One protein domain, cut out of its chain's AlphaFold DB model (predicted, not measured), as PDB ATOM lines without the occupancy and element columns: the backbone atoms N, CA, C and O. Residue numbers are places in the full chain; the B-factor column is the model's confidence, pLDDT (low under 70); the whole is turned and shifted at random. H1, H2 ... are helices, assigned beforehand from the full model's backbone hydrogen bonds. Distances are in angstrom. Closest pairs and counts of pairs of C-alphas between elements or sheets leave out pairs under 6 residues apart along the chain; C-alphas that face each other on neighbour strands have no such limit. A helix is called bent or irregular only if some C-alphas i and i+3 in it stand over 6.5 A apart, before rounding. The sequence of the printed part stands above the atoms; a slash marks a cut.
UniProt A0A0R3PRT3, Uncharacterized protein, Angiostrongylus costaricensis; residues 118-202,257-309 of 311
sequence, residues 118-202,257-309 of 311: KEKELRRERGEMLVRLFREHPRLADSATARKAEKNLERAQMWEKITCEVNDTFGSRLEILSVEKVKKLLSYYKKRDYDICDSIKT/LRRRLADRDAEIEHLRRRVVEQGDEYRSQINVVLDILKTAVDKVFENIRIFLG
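Overview. This is residues 118 to 202 and 257 to 309 of the 311 residues of an uncharacterized protein of Angiostrongylus costaricensis (UniProt A0A0R3PRT3). Two helices, H1 and H3, run side by side in opposite ways, and H4 crosses H1 from its start on H3; the short H2 lies in the turn between H1 and H3. The very long straight H5 stands free of this small body, and residues 194 to 202 stick out at the other side. The printed part has 138 residues, all helix by class, in the order H1 H2 H3 H4 H5. It is extended, with a radius of gyration of the C-alphas of 27.9 A and spans of 100 by 50 by 24 A.

Arrangement. Start at H1, residues 118 to 136; it touches H3, residues 149 to 170, at Leu 133 and Ile 162, whose C-alphas are the closest, 6.7 A apart. Their lines stand at a shallow tilt of 30 degrees, opposite ways. Before H3 comes H2, residues 143 to 147, which only just touches it, and only at the corner, with C-alphas 146 and 152 closest at 5.3 A. Next, H4, residues 179 to 200, touches H3 at about perpendicular, 80 degrees, with C-alphas 163 and 179 closest at 5.9 A. H4 also touches H1, at 89 degrees, with C-alphas 127 and 189 closest at 6.4 A. H5, residues 257 to 307, is apart from the other four helices. Every O i to N i+4 pair is within hydrogen-bond range in H1, H3 and H5; H4 has 17 of 18, and H2 has 0 of 1, with 1 of 2 O i to N i+3 pairs within range.

Along the chain. Find C-alpha 118 at (126.923, 236.142, 139.263); from there H1 runs 27.0 A. H2 is irregular, with C-alphas 144 and 147 7.2 A apart. H3 spans 31.6 A and H4 32.4 A. H5 runs 74.9 A to C-alpha 307 at (173.191, 284.457, 137.647).

Size, cuts and confidence. The C-alphas of Thr 202 and Gly 309 are farthest apart, at 99.8 A. Residues 203 to 256 are not printed, and C-alphas 202 and 257 are 55.7 A apart across this cut. No link that is printed whole is long. Look for pLDDT under 70 at residues 143 to 146 and 193 to 202.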
ATOM      1  N   LYS A 118     125.803 236.742 138.532       91.44
ATOM      2  CA  LYS A 118     126.923 236.142 139.263       91.44
ATOM      3  C   LYS A 118     127.229 236.842 140.593       91.44
ATOM      4  O   LYS A 118     127.464 236.199 141.604       91.44
ATOM      5  N   GLU A 119     127.197 238.168 140.629       93.94
ATOM      6  CA  GLU A 119     127.419 238.955 141.846       93.94
ATOM      7  C   GLU A 119     126.269 238.805 142.858       93.94
ATOM      8  O   GLU A 119     126.482 238.837 144.073       93.94
ATOM      9  N   LYS A 120     125.031 238.633 142.374       94.00
ATOM     10  CA  LYS A 120     123.875 238.328 143.233       94.00
ATOM     11  C   LYS A 120     123.988 236.936 143.849       94.00
ATOM     12  O   LYS A 120     123.647 236.763 145.017       94.00
ATOM     13  N   GLU A 121     124.474 235.971 143.079       95.50
ATOM     14  CA  GLU A 121     124.738 234.608 143.541       95.50
ATOM     15  C   GLU A 121     125.838 234.581 144.606       95.50
ATOM     16  O   GLU A 121     125.594 234.090 145.705       95.50
ATOM     17  N   LEU A 122     126.959 235.274 144.384       96.69
ATOM     18  CA  LEU A 122     128.022 235.416 145.389       96.69
ATOM     19  C   LEU A 122     127.521 236.035 146.704       96.69
ATOM     20  O   LEU A 122     127.917 235.611 147.787       96.69
ATOM     21  N   ARG A 123     126.623 237.030 146.649       95.94
ATOM     22  CA  ARG A 123     126.021 237.606 147.870       95.94
ATOM     23  C   ARG A 123     125.136 236.613 148.621       95.94
ATOM     24  O   ARG A 123     125.023 236.735 149.844       95.94
ATOM     25  N   ARG A 124     124.495 235.688 147.903       95.19
ATOM     26  CA  ARG A 124     123.692 234.609 148.484       95.19
ATOM     27  C   ARG A 124     124.593 233.575 149.147       95.19
ATOM     28  O   ARG A 124     124.426 233.338 150.337       95.19
ATOM     29  N   GLU A 125     125.588 233.071 148.422       96.75
ATOM     30  CA  GLU A 125     126.584 232.121 148.938       96.75
ATOM     31  C   GLU A 125     127.295 232.669 150.182       96.75
ATOM     32  O   GLU A 125     127.439 231.964 151.180       96.75
ATOM     33  N   ARG A 126     127.661 233.959 150.169       97.62
ATOM     34  CA  ARG A 126     128.236 234.646 151.333       97.62
ATOM     35  C   ARG A 126     127.305 234.610 152.545       97.62
ATOM     36  O   ARG A 126     127.762 234.410 153.666       97.62
ATOM     37  N   GLY A 127     126.005 234.816 152.331       96.31
ATOM     38  CA  GLY A 127     124.996 234.724 153.386       96.31
ATOM     39  C   GLY A 127     124.829 233.304 153.928       96.31
ATOM     40  O   GLY A 127     124.770 233.116 155.141       96.31
ATOM     41  N   GLU A 128     124.814 232.303 153.048       95.25
ATOM     42  CA  GLU A 128     124.697 230.888 153.419       95.25
ATOM     43  C   GLU A 128     125.921 230.393 154.201       95.25
ATOM     44  O   GLU A 128     125.772 229.744 155.239       95.25
ATOM     45  N   MET A 129     127.134 230.748 153.759       96.81
ATOM     46  CA  MET A 129     128.371 230.450 154.490       96.81
ATOM     47  C   MET A 129     128.370 231.103 155.873       96.81
ATOM     48  O   MET A 129     128.714 230.453 156.856       96.81
ATOM     49  N   LEU A 130     127.919 232.354 155.972       96.25
ATOM     50  CA  LEU A 130     127.822 233.054 157.249       96.25
ATOM     51  C   LEU A 130     126.868 232.349 158.230       96.25
ATOM     52  O   LEU A 130     127.185 232.217 159.412       96.25
ATOM     53  N   VAL A 131     125.712 231.871 157.755       94.94
ATOM     54  CA  VAL A 131     124.784 231.080 158.583       94.94
ATOM     55  C   VAL A 131     125.424 229.761 159.017       94.94
ATOM     56  O   VAL A 131     125.262 229.370 160.174       94.94
ATOM     57  N   ARG A 132     126.165 229.093 158.125       95.44
ATOM     58  CA  ARG A 132     126.876 227.841 158.420       95.44
ATOM     59  C   ARG A 132     127.913 228.024 159.531       95.44
ATOM     60  O   ARG A 132     127.789 227.374 160.564       95.44
ATOM     61  N   LEU A 133     128.830 228.982 159.374       95.62
ATOM     62  CA  LEU A 133     129.861 229.300 160.371       95.62
ATOM     63  C   LEU A 133     129.252 229.683 161.724       95.62
ATOM     64  O   LEU A 133     129.723 229.266 162.778       95.62
ATOM     65  N   PHE A 134     128.150 230.438 161.720       94.12
ATOM     66  CA  PHE A 134     127.464 230.780 162.964       94.12
ATOM     67  C   PHE A 134     126.875 229.548 163.676       94.12
ATOM     68  O   PHE A 134     126.894 229.491 164.905       94.12
ATOM     69  N   ARG A 135     126.353 228.557 162.936       92.44
ATOM     70  CA  ARG A 135     125.813 227.309 163.516       92.44
ATOM     71  C   ARG A 135     126.907 226.413 164.101       92.44
ATOM     72  O   ARG A 135     126.658 225.760 165.109       92.44
ATOM     73  N   GLU A 136     128.102 226.420 163.517       93.62
ATOM     74  CA  GLU A 136     129.283 225.711 164.043       93.62
ATOM     75  C   GLU A 136     129.783 226.301 165.374       93.62
ATOM     76  O   GLU A 136     130.546 225.674 166.113       93.62
ATOM     77  N   HIS A 137     129.305 227.495 165.722       89.88
ATOM     78  CA  HIS A 137     129.693 228.239 166.909       89.88
ATOM     79  C   HIS A 137     128.500 228.506 167.849       89.88
ATOM     80  O   HIS A 137     128.133 229.663 168.082       89.88
ATOM     81  N   PRO A 138     127.914 227.461 168.477       83.25
ATOM     82  CA  PRO A 138     126.730 227.600 169.335       83.25
ATOM     83  C   PRO A 138     126.951 228.552 170.520       83.25
ATOM     84  O   PRO A 138     126.024 229.242 170.937       83.25
ATOM     85  N   ARG A 139     128.202 228.705 170.978       80.62
ATOM     86  CA  ARG A 139     128.591 229.654 172.037       80.62
ATOM     87  C   ARG A 139     128.235 231.115 171.717       80.62
ATOM     88  O   ARG A 139     128.081 231.915 172.634       80.62
ATOM     89  N   LEU A 140     128.068 231.483 170.440       79.31
ATOM     90  CA  LEU A 140     127.620 232.825 170.043       79.31
ATOM     91  C   LEU A 140     126.127 233.064 170.279       79.31
ATOM     92  O   LEU A 140     125.714 234.226 170.382       79.31
ATOM     93  N   ALA A 141     125.317 232.004 170.299       78.56
ATOM     94  CA  ALA A 141     123.870 232.093 170.467       78.56
ATOM     95  C   ALA A 141     123.481 232.339 171.933       78.56
ATOM     96  O   ALA A 141     122.515 233.064 172.196       78.56
ATOM     97  N   ASP A 142     124.287 231.839 172.870       77.69
ATOM     98  CA  ASP A 142     124.037 231.889 174.311       77.69
ATOM     99  C   ASP A 142     124.315 233.277 174.899       77.69
ATOM    100  O   ASP A 142     125.252 233.514 175.664       77.69
ATOM    101  N   SER A 143     123.445 234.230 174.561       64.00
ATOM    102  CA  SER A 143     123.544 235.625 175.005       64.00
ATOM    103  C   SER A 143     123.461 235.786 176.532       64.00
ATOM    104  O   SER A 143     123.869 236.821 177.053       64.00
ATOM    105  N   ALA A 144     123.004 234.762 177.261       59.62
ATOM    106  CA  ALA A 144     122.944 234.746 178.721       59.62
ATOM    107  C   ALA A 144     124.332 234.729 179.399       59.62
ATOM    108  O   ALA A 144     124.473 235.223 180.518       59.62
ATOM    109  N   THR A 145     125.370 234.223 178.724       60.88
ATOM    110  CA  THR A 145     126.735 234.125 179.285       60.88
ATOM    111  C   THR A 145     127.546 235.424 179.174       60.88
ATOM    112  O   THR A 145     128.619 235.541 179.765       60.88
ATOM    113  N   ALA A 146     127.005 236.443 178.498       59.28
ATOM    114  CA  ALA A 146     127.680 237.705 178.179       59.28
ATOM    115  C   ALA A 146     127.937 238.640 179.379       59.28
ATOM    116  O   ALA A 146     128.479 239.727 179.199       59.28
ATOM    117  N   ARG A 147     127.556 238.253 180.605       72.25
ATOM    118  CA  ARG A 147     127.784 239.079 181.807       72.25
ATOM    119  C   ARG A 147     129.224 239.015 182.325       72.25
ATOM    120  O   ARG A 147     129.616 239.879 183.099       72.25
ATOM    121  N   LYS A 148     130.012 238.014 181.916       84.06
ATOM    122  CA  LYS A 148     131.439 237.915 182.266       84.06
ATOM    123  C   LYS A 148     132.291 238.547 181.165       84.06
ATOM    124  O   LYS A 148     132.118 238.208 179.995       84.06
ATOM    125  N   ALA A 149     133.233 239.410 181.545       84.25
ATOM    126  CA  ALA A 149     134.127 240.098 180.608       84.25
ATOM    127  C   ALA A 149     134.900 239.117 179.708       84.25
ATOM    128  O   ALA A 149     134.946 239.300 178.496       84.25
ATOM    129  N   GLU A 150     135.404 238.023 180.285       85.31
ATOM    130  CA  GLU A 150     136.107 236.949 179.571       85.31
ATOM    131  C   GLU A 150     135.246 236.313 178.468       85.31
ATOM    132  O   GLU A 150     135.669 236.195 177.321       85.31
ATOM    133  N   LYS A 151     133.982 235.992 178.771       86.00
ATOM    134  CA  LYS A 151     133.050 235.425 177.784       86.00
ATOM    135  C   LYS A 151     132.665 236.414 176.693       86.00
ATOM    136  O   LYS A 151     132.441 236.011 175.554       86.00
ATOM    137  N   ASN A 152     132.612 237.705 177.011       87.88
ATOM    138  CA  ASN A 152     132.389 238.730 176.000       87.88
ATOM    139  C   ASN A 152     133.599 238.881 175.059       87.88
ATOM    140  O   ASN A 152     133.406 239.052 173.857       87.88
ATOM    141  N   LEU A 153     134.826 238.756 175.580       88.69
ATOM    142  CA  LEU A 153     136.045 238.751 174.769       88.69
ATOM    143  C   LEU A 153     136.099 237.533 173.837       88.69
ATOM    144  O   LEU A 153     136.293 237.712 172.637       88.69
ATOM    145  N   GLU A 154     135.840 236.322 174.352       90.12
ATOM    146  CA  GLU A 154     135.735 235.103 173.524       90.12
ATOM    147  C   GLU A 154     134.719 235.297 172.384       90.12
ATOM    148  O   GLU A 154     134.958 234.922 171.235       90.12
ATOM    149  N   ARG A 155     133.576 235.926 172.690       91.44
ATOM    150  CA  ARG A 155     132.535 236.233 171.704       91.44
ATOM    151  C   ARG A 155     133.019 237.225 170.648       91.44
ATOM    152  O   ARG A 155     132.712 237.035 169.475       91.44
ATOM    153  N   ALA A 156     133.735 238.275 171.050       92.62
ATOM    154  CA  ALA A 156     134.294 239.266 170.134       92.62
ATOM    155  C   ALA A 156     135.320 238.634 169.180       92.62
ATOM    156  O   ALA A 156     135.163 238.752 167.968       92.62
ATOM    157  N   GLN A 157     136.274 237.862 169.711       94.56
ATOM    158  CA  GLN A 157     137.279 237.142 168.916       94.56
ATOM    159  C   GLN A 157     136.643 236.171 167.917       94.56
ATOM    160  O   GLN A 157     137.077 236.041 166.775       94.56
ATOM    161  N   MET A 158     135.578 235.485 168.327       95.00
ATOM    162  CA  MET A 158     134.871 234.564 167.448       95.00
ATOM    163  C   MET A 158     134.135 235.295 166.317       95.00
ATOM    164  O   MET A 158     134.122 234.809 165.187       95.00
ATOM    165  N   TRP A 159     133.570 236.477 166.582       96.31
ATOM    166  CA  TRP A 159     133.020 237.330 165.527       96.31
ATOM    167  C   TRP A 159     134.094 237.811 164.553       96.31
ATOM    168  O   TRP A 159     133.857 237.762 163.349       96.31
ATOM    169  N   GLU A 160     135.258 238.229 165.050       97.19
ATOM    170  CA  GLU A 160     136.396 238.608 164.205       97.19
ATOM    171  C   GLU A 160     136.823 237.448 163.307       97.19
ATOM    172  O   GLU A 160     136.927 237.630 162.097       97.19
ATOM    173  N   LYS A 161     136.954 236.236 163.863       97.00
ATOM    174  CA  LYS A 161     137.295 235.033 163.094       97.00
ATOM    175  C   LYS A 161     136.295 234.763 161.965       97.00
ATOM    176  O   LYS A 161     136.712 234.574 160.826       97.00
ATOM    177  N   ILE A 162     134.990 234.786 162.259       97.00
ATOM    178  CA  ILE A 162     133.942 234.597 161.238       97.00
ATOM    179  C   ILE A 162     134.038 235.685 160.162       97.00
ATOM    180  O   ILE A 162     133.912 235.396 158.973       97.00
ATOM    181  N   THR A 163     134.244 236.941 160.563       98.06
ATOM    182  CA  THR A 163     134.371 238.060 159.626       98.06
ATOM    183  C   THR A 163     135.591 237.903 158.721       98.06
ATOM    184  O   THR A 163     135.446 238.080 157.512       98.06
ATOM    185  N   CYS A 164     136.751 237.534 159.272       97.75
ATOM    186  CA  CYS A 164     137.954 237.231 158.498       97.75
ATOM    187  C   CYS A 164     137.685 236.114 157.489       97.75
ATOM    188  O   CYS A 164     137.851 236.338 156.299       97.75
ATOM    189  N   GLU A 165     137.143 234.973 157.916       98.19
ATOM    190  CA  GLU A 165     136.924 233.815 157.037       98.19
ATOM    191  C   GLU A 165     135.945 234.106 155.880       98.19
ATOM    192  O   GLU A 165     136.153 233.703 154.728       98.19
ATOM    193  N   VAL A 166     134.888 234.877 156.158       98.12
ATOM    194  CA  VAL A 166     133.951 235.351 155.129       98.12
ATOM    195  C   VAL A 166     134.635 236.318 154.156       98.12
ATOM    196  O   VAL A 166     134.407 236.238 152.945       98.12
ATOM    197  N   ASN A 167     135.465 237.233 154.655       98.19
ATOM    198  CA  ASN A 167     136.180 238.193 153.816       98.19
ATOM    199  C   ASN A 167     137.320 237.544 153.021       98.19
ATOM    200  O   ASN A 167     137.521 237.922 151.875       98.19
ATOM    201  N   ASP A 168     137.998 236.530 153.544       98.12
ATOM    202  CA  ASP A 168     139.029 235.795 152.806       98.12
ATOM    203  C   ASP A 168     138.414 235.065 151.603       98.12
ATOM    204  O   ASP A 168     138.963 235.052 150.501       98.12
ATOM    205  N   THR A 169     137.206 234.523 151.783       98.06
ATOM    206  CA  THR A 169     136.506 233.776 150.728       98.06
ATOM    207  C   THR A 169     135.885 234.692 149.663       98.06
ATOM    208  O   THR A 169     135.887 234.369 148.465       98.06
ATOM    209  N   PHE A 170     135.319 235.831 150.077       97.88
ATOM    210  CA  PHE A 170     134.499 236.683 149.205       97.88
ATOM    211  C   PHE A 170     135.036 238.099 148.981       97.88
ATOM    212  O   PHE A 170     134.596 238.742 148.034       97.88
ATOM    213  N   GLY A 171     135.961 238.594 149.798       96.12
ATOM    214  CA  GLY A 171     136.431 239.987 149.810       96.12
ATOM    215  C   GLY A 171     137.208 240.415 148.565       96.12
ATOM    216  O   GLY A 171     137.263 241.597 148.256       96.12
ATOM    217  N   SER A 172     137.742 239.465 147.794       96.56
ATOM    218  CA  SER A 172     138.326 239.741 146.472       96.56
ATOM    219  C   SER A 172     137.275 239.964 145.377       96.56
ATOM    220  O   SER A 172     137.571 240.553 144.341       96.56
ATOM    221  N   ARG A 173     136.046 239.467 145.579       96.69
ATOM    222  CA  ARG A 173     134.949 239.477 144.590       96.69
ATOM    223  C   ARG A 173     133.782 240.379 144.992       96.69
ATOM    224  O   ARG A 173     132.964 240.736 144.149       96.69
ATOM    225  N   LEU A 174     133.671 240.697 146.276       95.19
ATOM    226  CA  LEU A 174     132.640 241.517 146.901       95.19
ATOM    227  C   LEU A 174     133.298 242.485 147.887       95.19
ATOM    228  O   LEU A 174     134.415 242.267 148.331       95.19
ATOM    229  N   GLU A 175     132.561 243.514 148.302       96.25
ATOM    230  CA  GLU A 175     133.000 244.434 149.357       96.25
ATOM    231  C   GLU A 175     133.339 243.690 150.666       96.25
ATOM    232  O   GLU A 175     132.533 242.877 151.150       96.25
ATOM    233  N   ILE A 176     134.496 244.029 151.245       97.50
ATOM    234  CA  ILE A 176     134.959 243.586 152.567       97.50
ATOM    235  C   ILE A 176     133.995 244.099 153.643       97.50
ATOM    236  O   ILE A 176     133.653 245.283 153.703       97.50
ATOM    237  N   LEU A 177     133.533 243.203 154.513       97.81
ATOM    238  CA  LEU A 177     132.564 243.532 155.556       97.81
ATOM    239  C   LEU A 177     133.247 243.770 156.906       97.81
ATOM    240  O   LEU A 177     134.098 242.987 157.316       97.81
ATOM    241  N   SER A 178     132.801 244.793 157.638       97.94
ATOM    242  CA  SER A 178     133.111 244.930 159.066       97.94
ATOM    243  C   SER A 178     132.305 243.929 159.902       97.94
ATOM    244  O   SER A 178     131.287 243.393 159.443       97.94
ATOM    245  N   VAL A 179     132.708 243.720 161.156       97.44
ATOM    246  CA  VAL A 179     132.012 242.833 162.104       97.44
ATOM    247  C   VAL A 179     130.533 243.221 162.263       97.44
ATOM    248  O   VAL A 179     129.648 242.364 162.263       97.44
ATOM    249  N   GLU A 180     130.220 244.514 162.317       97.69
ATOM    250  CA  GLU A 180     128.850 245.030 162.444       97.69
ATOM    251  C   GLU A 180     128.012 244.713 161.205       97.69
ATOM    252  O   GLU A 180     126.857 244.284 161.323       97.69
ATOM    253  N   LYS A 181     128.595 244.888 160.009       97.62
ATOM    254  CA  LYS A 181     127.933 244.556 158.741       97.62
ATOM    255  C   LYS A 181     127.652 243.055 158.656       97.62
ATOM    256  O   LYS A 181     126.546 242.678 158.270       97.62
ATOM    257  N   VAL A 182     128.602 242.212 159.068       97.75
ATOM    258  CA  VAL A 182     128.430 240.751 159.137       97.75
ATOM    259  C   VAL A 182     127.299 240.376 160.097       97.75
ATOM    260  O   VAL A 182     126.388 239.645 159.711       97.75
ATOM    261  N   LYS A 183     127.274 240.933 161.314       96.00
ATOM    262  CA  LYS A 183     126.196 240.687 162.293       96.00
ATOM    263  C   LYS A 183     124.821 241.067 161.743       96.00
ATOM    264  O   LYS A 183     123.858 240.310 161.889       96.00
ATOM    265  N   LYS A 184     124.727 242.219 161.074       96.19
ATOM    266  CA  LYS A 184     123.490 242.678 160.428       96.19
ATOM    267  C   LYS A 184     123.063 241.742 159.295       96.19
ATOM    268  O   LYS A 184     121.884 241.402 159.202       96.19
ATOM    269  N   LEU A 185     124.011 241.297 158.469       95.75
ATOM    270  CA  LEU A 185     123.757 240.359 157.376       95.75
ATOM    271  C   LEU A 185     123.258 239.010 157.905       95.75
ATOM    272  O   LEU A 185     122.254 238.500 157.413       95.75
ATOM    273  N   LEU A 186     123.885 238.474 158.955       95.00
ATOM    274  CA  LEU A 186     123.424 237.248 159.600       95.00
ATOM    275  C   LEU A 186     121.984 237.400 160.104       95.00
ATOM    276  O   LEU A 186     121.173 236.507 159.887       95.00
ATOM    277  N   SER A 187     121.641 238.523 160.744       93.06
ATOM    278  CA  SER A 187     120.269 238.761 161.217       93.06
ATOM    279  C   SER A 187     119.241 238.712 160.081       93.06
ATOM    280  O   SER A 187     118.134 238.220 160.287       93.06
ATOM    281  N   TYR A 188     119.600 239.205 158.894       93.19
ATOM    282  CA  TYR A 188     118.745 239.155 157.710       93.19
ATOM    283  C   TYR A 188     118.545 237.716 157.208       93.19
ATOM    284  O   TYR A 188     117.412 237.298 156.973       93.19
ATOM    285  N   TYR A 189     119.625 236.936 157.104       91.44
ATOM    286  CA  TYR A 189     119.556 235.548 156.631       91.44
ATOM    287  C   TYR A 189     118.921 234.594 157.646       91.44
ATOM    288  O   TYR A 189     118.140 233.732 157.251       91.44
ATOM    289  N   LYS A 190     119.149 234.792 158.952       87.00
ATOM    290  CA  LYS A 190     118.455 234.023 159.995       87.00
ATOM    291  C   LYS A 190     116.945 234.195 159.889       87.00
ATOM    292  O   LYS A 190     116.234 233.206 159.969       87.00
ATOM    293  N   LYS A 191     116.458 235.426 159.681       81.56
ATOM    294  CA  LYS A 191     115.019 235.697 159.540       81.56
ATOM    295  C   LYS A 191     114.418 234.975 158.329       81.56
ATOM    296  O   LYS A 191     113.344 234.402 158.439       81.56
ATOM    297  N   ARG A 192     115.151 234.939 157.213       77.19
ATOM    298  CA  ARG A 192     114.724 234.259 155.986       77.19
ATOM    299  C   ARG A 192     114.556 232.742 156.161       77.19
ATOM    300  O   ARG A 192     113.630 232.185 155.585       77.19
ATOM    301  N   ASP A 193     115.410 232.088 156.949       64.62
ATOM    302  CA  ASP A 193     115.312 230.639 157.199       64.62
ATOM    303  C   ASP A 193     114.071 230.259 158.030       64.62
ATOM    304  O   ASP A 193     113.488 229.196 157.807       64.62
ATOM    305  N   TYR A 194     113.632 231.123 158.957       60.41
ATOM    306  CA  TYR A 194     112.410 230.884 159.739       60.41
ATOM    307  C   TYR A 194     111.152 230.950 158.861       60.41
ATOM    308  O   TYR A 194     110.301 230.068 158.957       60.41
ATOM    309  N   ASP A 195     111.083 231.916 157.941       59.47
ATOM    310  CA  ASP A 195     109.923 232.088 157.053       59.47
ATOM    311  C   ASP A 195     109.760 230.916 156.056       59.47
ATOM    312  O   ASP A 195     108.645 230.580 155.650       59.47
ATOM    313  N   ILE A 196     110.862 230.251 155.682       60.41
ATOM    314  CA  ILE A 196     110.855 229.093 154.768       60.41
ATOM    315  C   ILE A 196     110.459 227.793 155.499       60.41
ATOM    316  O   ILE A 196     109.792 226.940 154.914       60.41
ATOM    317  N   CYS A 197     110.807 227.628 156.783       54.25
ATOM    318  CA  CYS A 197     110.410 226.437 157.553       54.25
ATOM    319  C   CYS A 197     108.917 226.409 157.919       54.25
ATOM    320  O   CYS A 197     108.336 225.321 157.970       54.25
ATOM    321  N   ASP A 198     108.278 227.563 158.130       52.03
ATOM    322  CA  ASP A 198     106.835 227.607 158.410       52.03
ATOM    323  C   ASP A 198     105.982 227.390 157.154       52.03
ATOM    324  O   ASP A 198     104.920 226.767 157.221       52.03
ATOM    325  N   SER A 199     106.467 227.804 155.982       53.09
ATOM    326  CA  SER A 199     105.729 227.656 154.721       53.09
ATOM    327  C   SER A 199     105.805 226.246 154.111       53.09
ATOM    328  O   SER A 199     104.894 225.843 153.387       53.09
ATOM    329  N   ILE A 200     106.816 225.435 154.452       55.22
ATOM    330  CA  ILE A 200     106.885 224.019 154.025       55.22
ATOM    331  C   ILE A 200     105.949 223.124 154.857       55.22
ATOM    332  O   ILE A 200     105.453 222.115 154.351       55.22
ATOM    333  N   LYS A 201     105.604 223.506 156.096       52.34
ATOM    334  CA  LYS A 201     104.609 222.763 156.894       52.34
ATOM    335  C   LYS A 201     103.178 222.882 156.355       52.34
ATOM    336  O   LYS A 201     102.344 222.055 156.707       52.34
ATOM    337  N   THR A 202     102.888 223.846 155.480       46.81
ATOM    338  CA  THR A 202     101.530 224.074 154.953       46.81
ATOM    339  C   THR A 202     101.248 223.394 153.607       46.81
ATOM    340  O   THR A 202     100.088 223.294 153.224       46.81
ATOM    341  N   LEU A 257     150.969 226.819 181.771       96.25
ATOM    342  CA  LEU A 257     150.422 228.128 181.417       96.25
ATOM    343  C   LEU A 257     151.400 229.263 181.739       96.25
ATOM    344  O   LEU A 257     151.572 230.166 180.924       96.25
ATOM    345  N   ARG A 258     152.094 229.197 182.882       97.06
ATOM    346  CA  ARG A 258     153.141 230.170 183.240       97.06
ATOM    347  C   ARG A 258     154.312 230.163 182.260       97.06
ATOM    348  O   ARG A 258     154.789 231.234 181.904       97.06
ATOM    349  N   ARG A 259     154.752 228.984 181.799       97.44
ATOM    350  CA  ARG A 259     155.801 228.881 180.767       97.44
ATOM    351  C   ARG A 259     155.347 229.498 179.447       97.44
ATOM    352  O   ARG A 259     156.048 230.345 178.911       97.44
ATOM    353  N   ARG A 260     154.136 229.166 178.986       95.19
ATOM    354  CA  ARG A 260     153.560 229.756 177.764       95.19
ATOM    355  C   ARG A 260     153.414 231.275 177.862       95.19
ATOM    356  O   ARG A 260     153.607 231.960 176.863       95.19
ATOM    357  N   LEU A 261     153.062 231.796 179.040       95.88
ATOM    358  CA  LEU A 261     152.990 233.237 179.281       95.88
ATOM    359  C   LEU A 261     154.375 233.886 179.152       95.88
ATOM    360  O   LEU A 261     154.511 234.856 178.420       95.88
ATOM    361  N   ALA A 262     155.403 233.297 179.769       95.31
ATOM    362  CA  ALA A 262     156.777 233.784 179.655       95.31
ATOM    363  C   ALA A 262     157.300 233.751 178.204       95.31
ATOM    364  O   ALA A 262     157.928 234.710 177.758       95.31
ATOM    365  N   ASP A 263     156.998 232.690 177.447       95.69
ATOM    366  CA  ASP A 263     157.372 232.585 176.030       95.69
ATOM    367  C   ASP A 263     156.682 233.670 175.182       95.69
ATOM    368  O   ASP A 263     157.309 234.296 174.325       95.69
ATOM    369  N   ARG A 264     155.393 233.931 175.442       96.31
ATOM    370  CA  ARG A 264     154.626 234.999 174.781       96.31
ATOM    371  C   ARG A 264     155.163 236.385 175.125       96.31
ATOM    372  O   ARG A 264     155.272 237.213 174.224       96.31
ATOM    373  N   ASP A 265     155.520 236.640 176.381       96.00
ATOM    374  CA  ASP A 265     156.107 237.918 176.801       96.00
ATOM    375  C   ASP A 265     157.467 238.149 176.124       96.00
ATOM    376  O   ASP A 265     157.734 239.238 175.612       96.00
ATOM    377  N   ALA A 266     158.297 237.106 176.016       96.88
ATOM    378  CA  ALA A 266     159.561 237.170 175.283       96.88
ATOM    379  C   ALA A 266     159.356 237.452 173.782       96.88
ATOM    380  O   ALA A 266     160.097 238.243 173.188       96.88
ATOM    381  N   GLU A 267     158.338 236.843 173.166       97.31
ATOM    382  CA  GLU A 267     157.958 237.108 171.777       97.31
ATOM    383  C   GLU A 267     157.479 238.554 171.589       97.31
ATOM    384  O   GLU A 267     157.925 239.227 170.659       97.31
ATOM    385  N   ILE A 268     156.635 239.071 172.489       95.94
ATOM    386  CA  ILE A 268     156.163 240.464 172.457       95.94
ATOM    387  C   ILE A 268     157.343 241.437 172.542       95.94
ATOM    388  O   ILE A 268     157.421 242.372 171.743       95.94
ATOM    389  N   GLU A 269     158.287 241.207 173.453       96.56
ATOM    390  CA  GLU A 269     159.480 242.049 173.588       96.56
ATOM    391  C   GLU A 269     160.392 241.985 172.356       96.56
ATOM    392  O   GLU A 269     160.964 242.994 171.935       96.56
ATOM    393  N   HIS A 270     160.505 240.819 171.724       97.38
ATOM    394  CA  HIS A 270     161.207 240.689 170.450       97.38
ATOM    395  C   HIS A 270     160.499 241.457 169.318       97.38
ATOM    396  O   HIS A 270     161.146 242.162 168.542       97.38
ATOM    397  N   LEU A 271     159.168 241.363 169.227       96.19
ATOM    398  CA  LEU A 271     158.379 242.106 168.242       96.19
ATOM    399  C   LEU A 271     158.506 243.622 168.436       96.19
ATOM    400  O   LEU A 271     158.699 244.337 167.454       96.19
ATOM    401  N   ARG A 272     158.452 244.103 169.684       94.69
ATOM    402  CA  ARG A 272     158.652 245.519 170.028       94.69
ATOM    403  C   ARG A 272     160.015 246.027 169.565       94.69
ATOM    404  O   ARG A 272     160.065 247.066 168.910       94.69
ATOM    405  N   ARG A 273     161.091 245.272 169.821       96.69
ATOM    406  CA  ARG A 273     162.443 245.611 169.341       96.69
ATOM    407  C   ARG A 273     162.505 245.745 167.821       96.69
ATOM    408  O   ARG A 273     162.960 246.775 167.340       96.69
ATOM    409  N   ARG A 274     161.951 244.787 167.069       96.69
ATOM    410  CA  ARG A 274     161.923 244.874 165.596       96.69
ATOM    411  C   ARG A 274     161.177 246.102 165.077       96.69
ATOM    412  O   ARG A 274     161.593 246.687 164.085       96.69
ATOM    413  N   VAL A 275     160.066 246.479 165.712       96.69
ATOM    414  CA  VAL A 275     159.301 247.672 165.310       96.69
ATOM    415  C   VAL A 275     160.121 248.944 165.527       96.69
ATOM    416  O   VAL A 275     160.118 249.817 164.661       96.69
ATOM    417  N   VAL A 276     160.840 249.043 166.650       97.00
ATOM    418  CA  VAL A 276     161.741 250.175 166.926       97.00
ATOM    419  C   VAL A 276     162.888 250.214 165.914       97.00
ATOM    420  O   VAL A 276     163.098 251.250 165.292       97.00
ATOM    421  N   GLU A 277     163.551 249.081 165.670       96.62
ATOM    422  CA  GLU A 277     164.643 248.965 164.691       96.62
ATOM    423  C   GLU A 277     164.204 249.388 163.280       96.62
ATOM    424  O   GLU A 277     164.881 250.187 162.636       96.62
ATOM    425  N   GLN A 278     163.038 248.925 162.816       97.19
ATOM    426  CA  GLN A 278     162.475 249.366 161.534       97.19
ATOM    427  C   GLN A 278     162.150 250.863 161.531       97.19
ATOM    428  O   GLN A 278     162.381 251.550 160.536       97.19
ATOM    429  N   GLY A 279     161.611 251.385 162.634       95.62
ATOM    430  CA  GLY A 279     161.341 252.813 162.788       95.62
ATOM    431  C   GLY A 279     162.604 253.664 162.643       95.62
ATOM    432  O   GLY A 279     162.578 254.690 161.959       95.62
ATOM    433  N   ASP A 280     163.708 253.221 163.236       96.69
ATOM    434  CA  ASP A 280     165.002 253.898 163.156       96.69
ATOM    435  C   ASP A 280     165.644 253.768 161.771       96.69
ATOM    436  O   ASP A 280     166.207 254.742 161.262       96.69
ATOM    437  N   GLU A 281     165.487 252.620 161.108       97.69
ATOM    438  CA  GLU A 281     165.907 252.436 159.718       97.69
ATOM    439  C   GLU A 281     165.193 253.425 158.785       97.69
ATOM    440  O   GLU A 281     165.847 254.166 158.043       97.69
ATOM    441  N   TYR A 282     163.861 253.519 158.864       97.31
ATOM    442  CA  TYR A 282     163.099 254.484 158.067       97.31
ATOM    443  C   TYR A 282     163.466 255.931 158.399       97.31
ATOM    444  O   TYR A 282     163.574 256.762 157.496       97.31
ATOM    445  N   ARG A 283     163.687 256.255 159.680       97.06
ATOM    446  CA  ARG A 283     164.149 257.586 160.099       97.06
ATOM    447  C   ARG A 283     165.498 257.930 159.463       97.06
ATOM    448  O   ARG A 283     165.668 259.044 158.970       97.06
ATOM    449  N   SER A 284     166.423 256.974 159.429       97.94
ATOM    450  CA  SER A 284     167.731 257.130 158.792       97.94
ATOM    451  C   SER A 284     167.603 257.368 157.283       97.94
ATOM    452  O   SER A 284     168.166 258.330 156.760       97.94
ATOM    453  N   GLN A 285     166.775 256.580 156.588       97.44
ATOM    454  CA  GLN A 285     166.496 256.774 155.158       97.44
ATOM    455  C   GLN A 285     165.891 258.155 154.863       97.44
ATOM    456  O   GLN A 285     166.301 258.821 153.911       97.44
ATOM    457  N   ILE A 286     164.949 258.618 155.693       97.38
ATOM    458  CA  ILE A 286     164.352 259.955 155.567       97.38
ATOM    459  C   ILE A 286     165.421 261.043 155.700       97.38
ATOM    460  O   ILE A 286     165.435 261.970 154.894       97.38
ATOM    461  N   ASN A 287     166.332 260.925 156.670       96.31
ATOM    462  CA  ASN A 287     167.407 261.901 156.858       96.31
ATOM    463  C   ASN A 287     168.339 261.970 155.640       96.31
ATOM    464  O   ASN A 287     168.665 263.064 155.191       96.31
ATOM    465  N   VAL A 288     168.679 260.826 155.035       98.12
ATOM    466  CA  VAL A 288     169.476 260.793 153.795       98.12
ATOM    467  C   VAL A 288     168.774 261.541 152.658       98.12
ATOM    468  O   VAL A 288     169.396 262.335 151.951       98.12
ATOM    469  N   VAL A 289     167.468 261.326 152.479       97.38
ATOM    470  CA  VAL A 289     166.686 262.041 151.455       97.38
ATOM    471  C   VAL A 289     166.638 263.543 151.745       97.38
ATOM    472  O   VAL A 289     166.786 264.347 150.822       97.38
ATOM    473  N   LEU A 290     166.470 263.932 153.011       97.19
ATOM    474  CA  LEU A 290     166.488 265.337 153.425       97.19
ATOM    475  C   LEU A 290     167.831 266.008 153.116       97.19
ATOM    476  O   LEU A 290     167.834 267.121 152.590       97.19
ATOM    477  N   ASP A 291     168.953 265.332 153.358       97.31
ATOM    478  CA  ASP A 291     170.289 265.860 153.059       97.31
ATOM    479  C   ASP A 291     170.516 266.059 151.552       97.31
ATOM    480  O   ASP A 291     171.077 267.076 151.125       97.31
ATOM    481  N   ILE A 292     170.025 265.130 150.722       97.31
ATOM    482  CA  ILE A 292     170.074 265.253 149.256       97.31
ATOM    483  C   ILE A 292     169.262 266.467 148.794       97.31
ATOM    484  O   ILE A 292     169.751 267.272 147.997       97.31
ATOM    485  N   LEU A 293     168.033 266.615 149.296       96.94
ATOM    486  CA  LEU A 293     167.161 267.736 148.941       96.94
ATOM    487  C   LEU A 293     167.762 269.070 149.378       96.94
ATOM    488  O   LEU A 293     167.790 270.009 148.585       96.94
ATOM    489  N   LYS A 294     168.298 269.138 150.598       97.56
ATOM    490  CA  LYS A 294     168.984 270.324 151.112       97.56
ATOM    491  C   LYS A 294     170.153 270.721 150.211       97.56
ATOM    492  O   LYS A 294     170.215 271.858 149.758       97.56
ATOM    493  N   THR A 295     171.003 269.759 149.851       98.06
ATOM    494  CA  THR A 295     172.138 269.983 148.942       98.06
ATOM    495  C   THR A 295     171.685 270.489 147.567       98.06
ATOM    496  O   THR A 295     172.308 271.380 146.985       98.06
ATOM    497  N   ALA A 296     170.595 269.937 147.026       96.88
ATOM    498  CA  ALA A 296     170.045 270.370 145.744       96.88
ATOM    499  C   ALA A 296     169.504 271.807 145.808       96.88
ATOM    500  O   ALA A 296     169.768 272.601 144.905       96.88
ATOM    501  N   VAL A 297     168.788 272.143 146.883       97.94
ATOM    502  CA  VAL A 297     168.258 273.489 147.128       97.94
ATOM    503  C   VAL A 297     169.396 274.501 147.263       97.94
ATOM    504  O   VAL A 297     169.384 275.509 146.557       97.94
ATOM    505  N   ASP A 298     170.414 274.207 148.074       97.00
ATOM    506  CA  ASP A 298     171.584 275.075 148.253       97.00
ATOM    507  C   ASP A 298     172.293 275.346 146.915       97.00
ATOM    508  O   ASP A 298     172.658 276.481 146.605       97.00
ATOM    509  N   LYS A 299     172.408 274.322 146.058       97.62
ATOM    510  CA  LYS A 299     172.989 274.460 144.716       97.62
ATOM    511  C   LYS A 299     172.145 275.335 143.785       97.62
ATOM    512  O   LYS A 299     172.700 276.095 142.994       97.62
ATOM    513  N   VAL A 300     170.817 275.231 143.848       97.75
ATOM    514  CA  VAL A 300     169.918 276.100 143.070       97.75
ATOM    515  C   VAL A 300     170.060 277.551 143.522       97.75
ATOM    516  O   VAL A 300     170.196 278.431 142.673       97.75
ATOM    517  N   PHE A 301     170.096 277.802 144.833       97.69
ATOM    518  CA  PHE A 301     170.327 279.144 145.372       97.69
ATOM    519  C   PHE A 301     171.675 279.722 144.936       97.69
ATOM    520  O   PHE A 301     171.731 280.885 144.536       97.69
ATOM    521  N   GLU A 302     172.739 278.918 144.947       97.19
ATOM    522  CA  GLU A 302     174.056 279.348 144.470       97.19
ATOM    523  C   GLU A 302     174.038 279.702 142.976       97.19
ATOM    524  O   GLU A 302     174.532 280.752 142.575       97.19
ATOM    525  N   ASN A 303     173.385 278.888 142.143       96.38
ATOM    526  CA  ASN A 303     173.243 279.185 140.716       96.38
ATOM    527  C   ASN A 303     172.475 280.493 140.466       96.38
ATOM    528  O   ASN A 303     172.849 281.266 139.584       96.38
ATOM    529  N   ILE A 304     171.413 280.753 141.239       96.81
ATOM    530  CA  ILE A 304     170.652 282.009 141.161       96.81
ATOM    531  C   ILE A 304     171.537 283.192 141.570       96.81
ATOM    532  O   ILE A 304     171.537 284.218 140.891       96.81
ATOM    533  N   ARG A 305     172.317 283.049 142.647       97.06
ATOM    534  CA  ARG A 305     173.253 284.076 143.124       97.06
ATOM    535  C   ARG A 305     174.277 284.444 142.045       97.06
ATOM    536  O   ARG A 305     174.429 285.626 141.730       97.06
ATOM    537  N   ILE A 306     174.898 283.434 141.433       96.81
ATOM    538  CA  ILE A 306     175.840 283.599 140.315       96.81
ATOM    539  C   ILE A 306     175.158 284.299 139.132       96.81
ATOM    540  O   ILE A 306     175.715 285.243 138.575       96.81
ATOM    541  N   PHE A 307     173.943 283.877 138.764       96.06
ATOM    542  CA  PHE A 307     173.191 284.457 137.647       96.06
ATOM    543  C   PHE A 307     172.865 285.944 137.851       96.06
ATOM    544  O   PHE A 307     172.926 286.725 136.904       96.06
ATOM    545  N   LEU A 308     172.549 286.348 139.083       97.38
ATOM    546  CA  LEU A 308     172.241 287.740 139.420       97.38
ATOM    547  C   LEU A 308     173.489 288.626 139.580       97.38
ATOM    548  O   LEU A 308     173.343 289.831 139.778       97.38
ATOM    549  N   GLY A 309     174.702 288.066 139.514       94.88
ATOM    550  CA  GLY A 309     175.941 288.815 139.744       94.88
ATOM    551  C   GLY A 309     176.086 289.333 141.179       94.88
ATOM    552  O   GLY A 309     176.841 290.272 141.423       94.88
TER     553      GLY A 309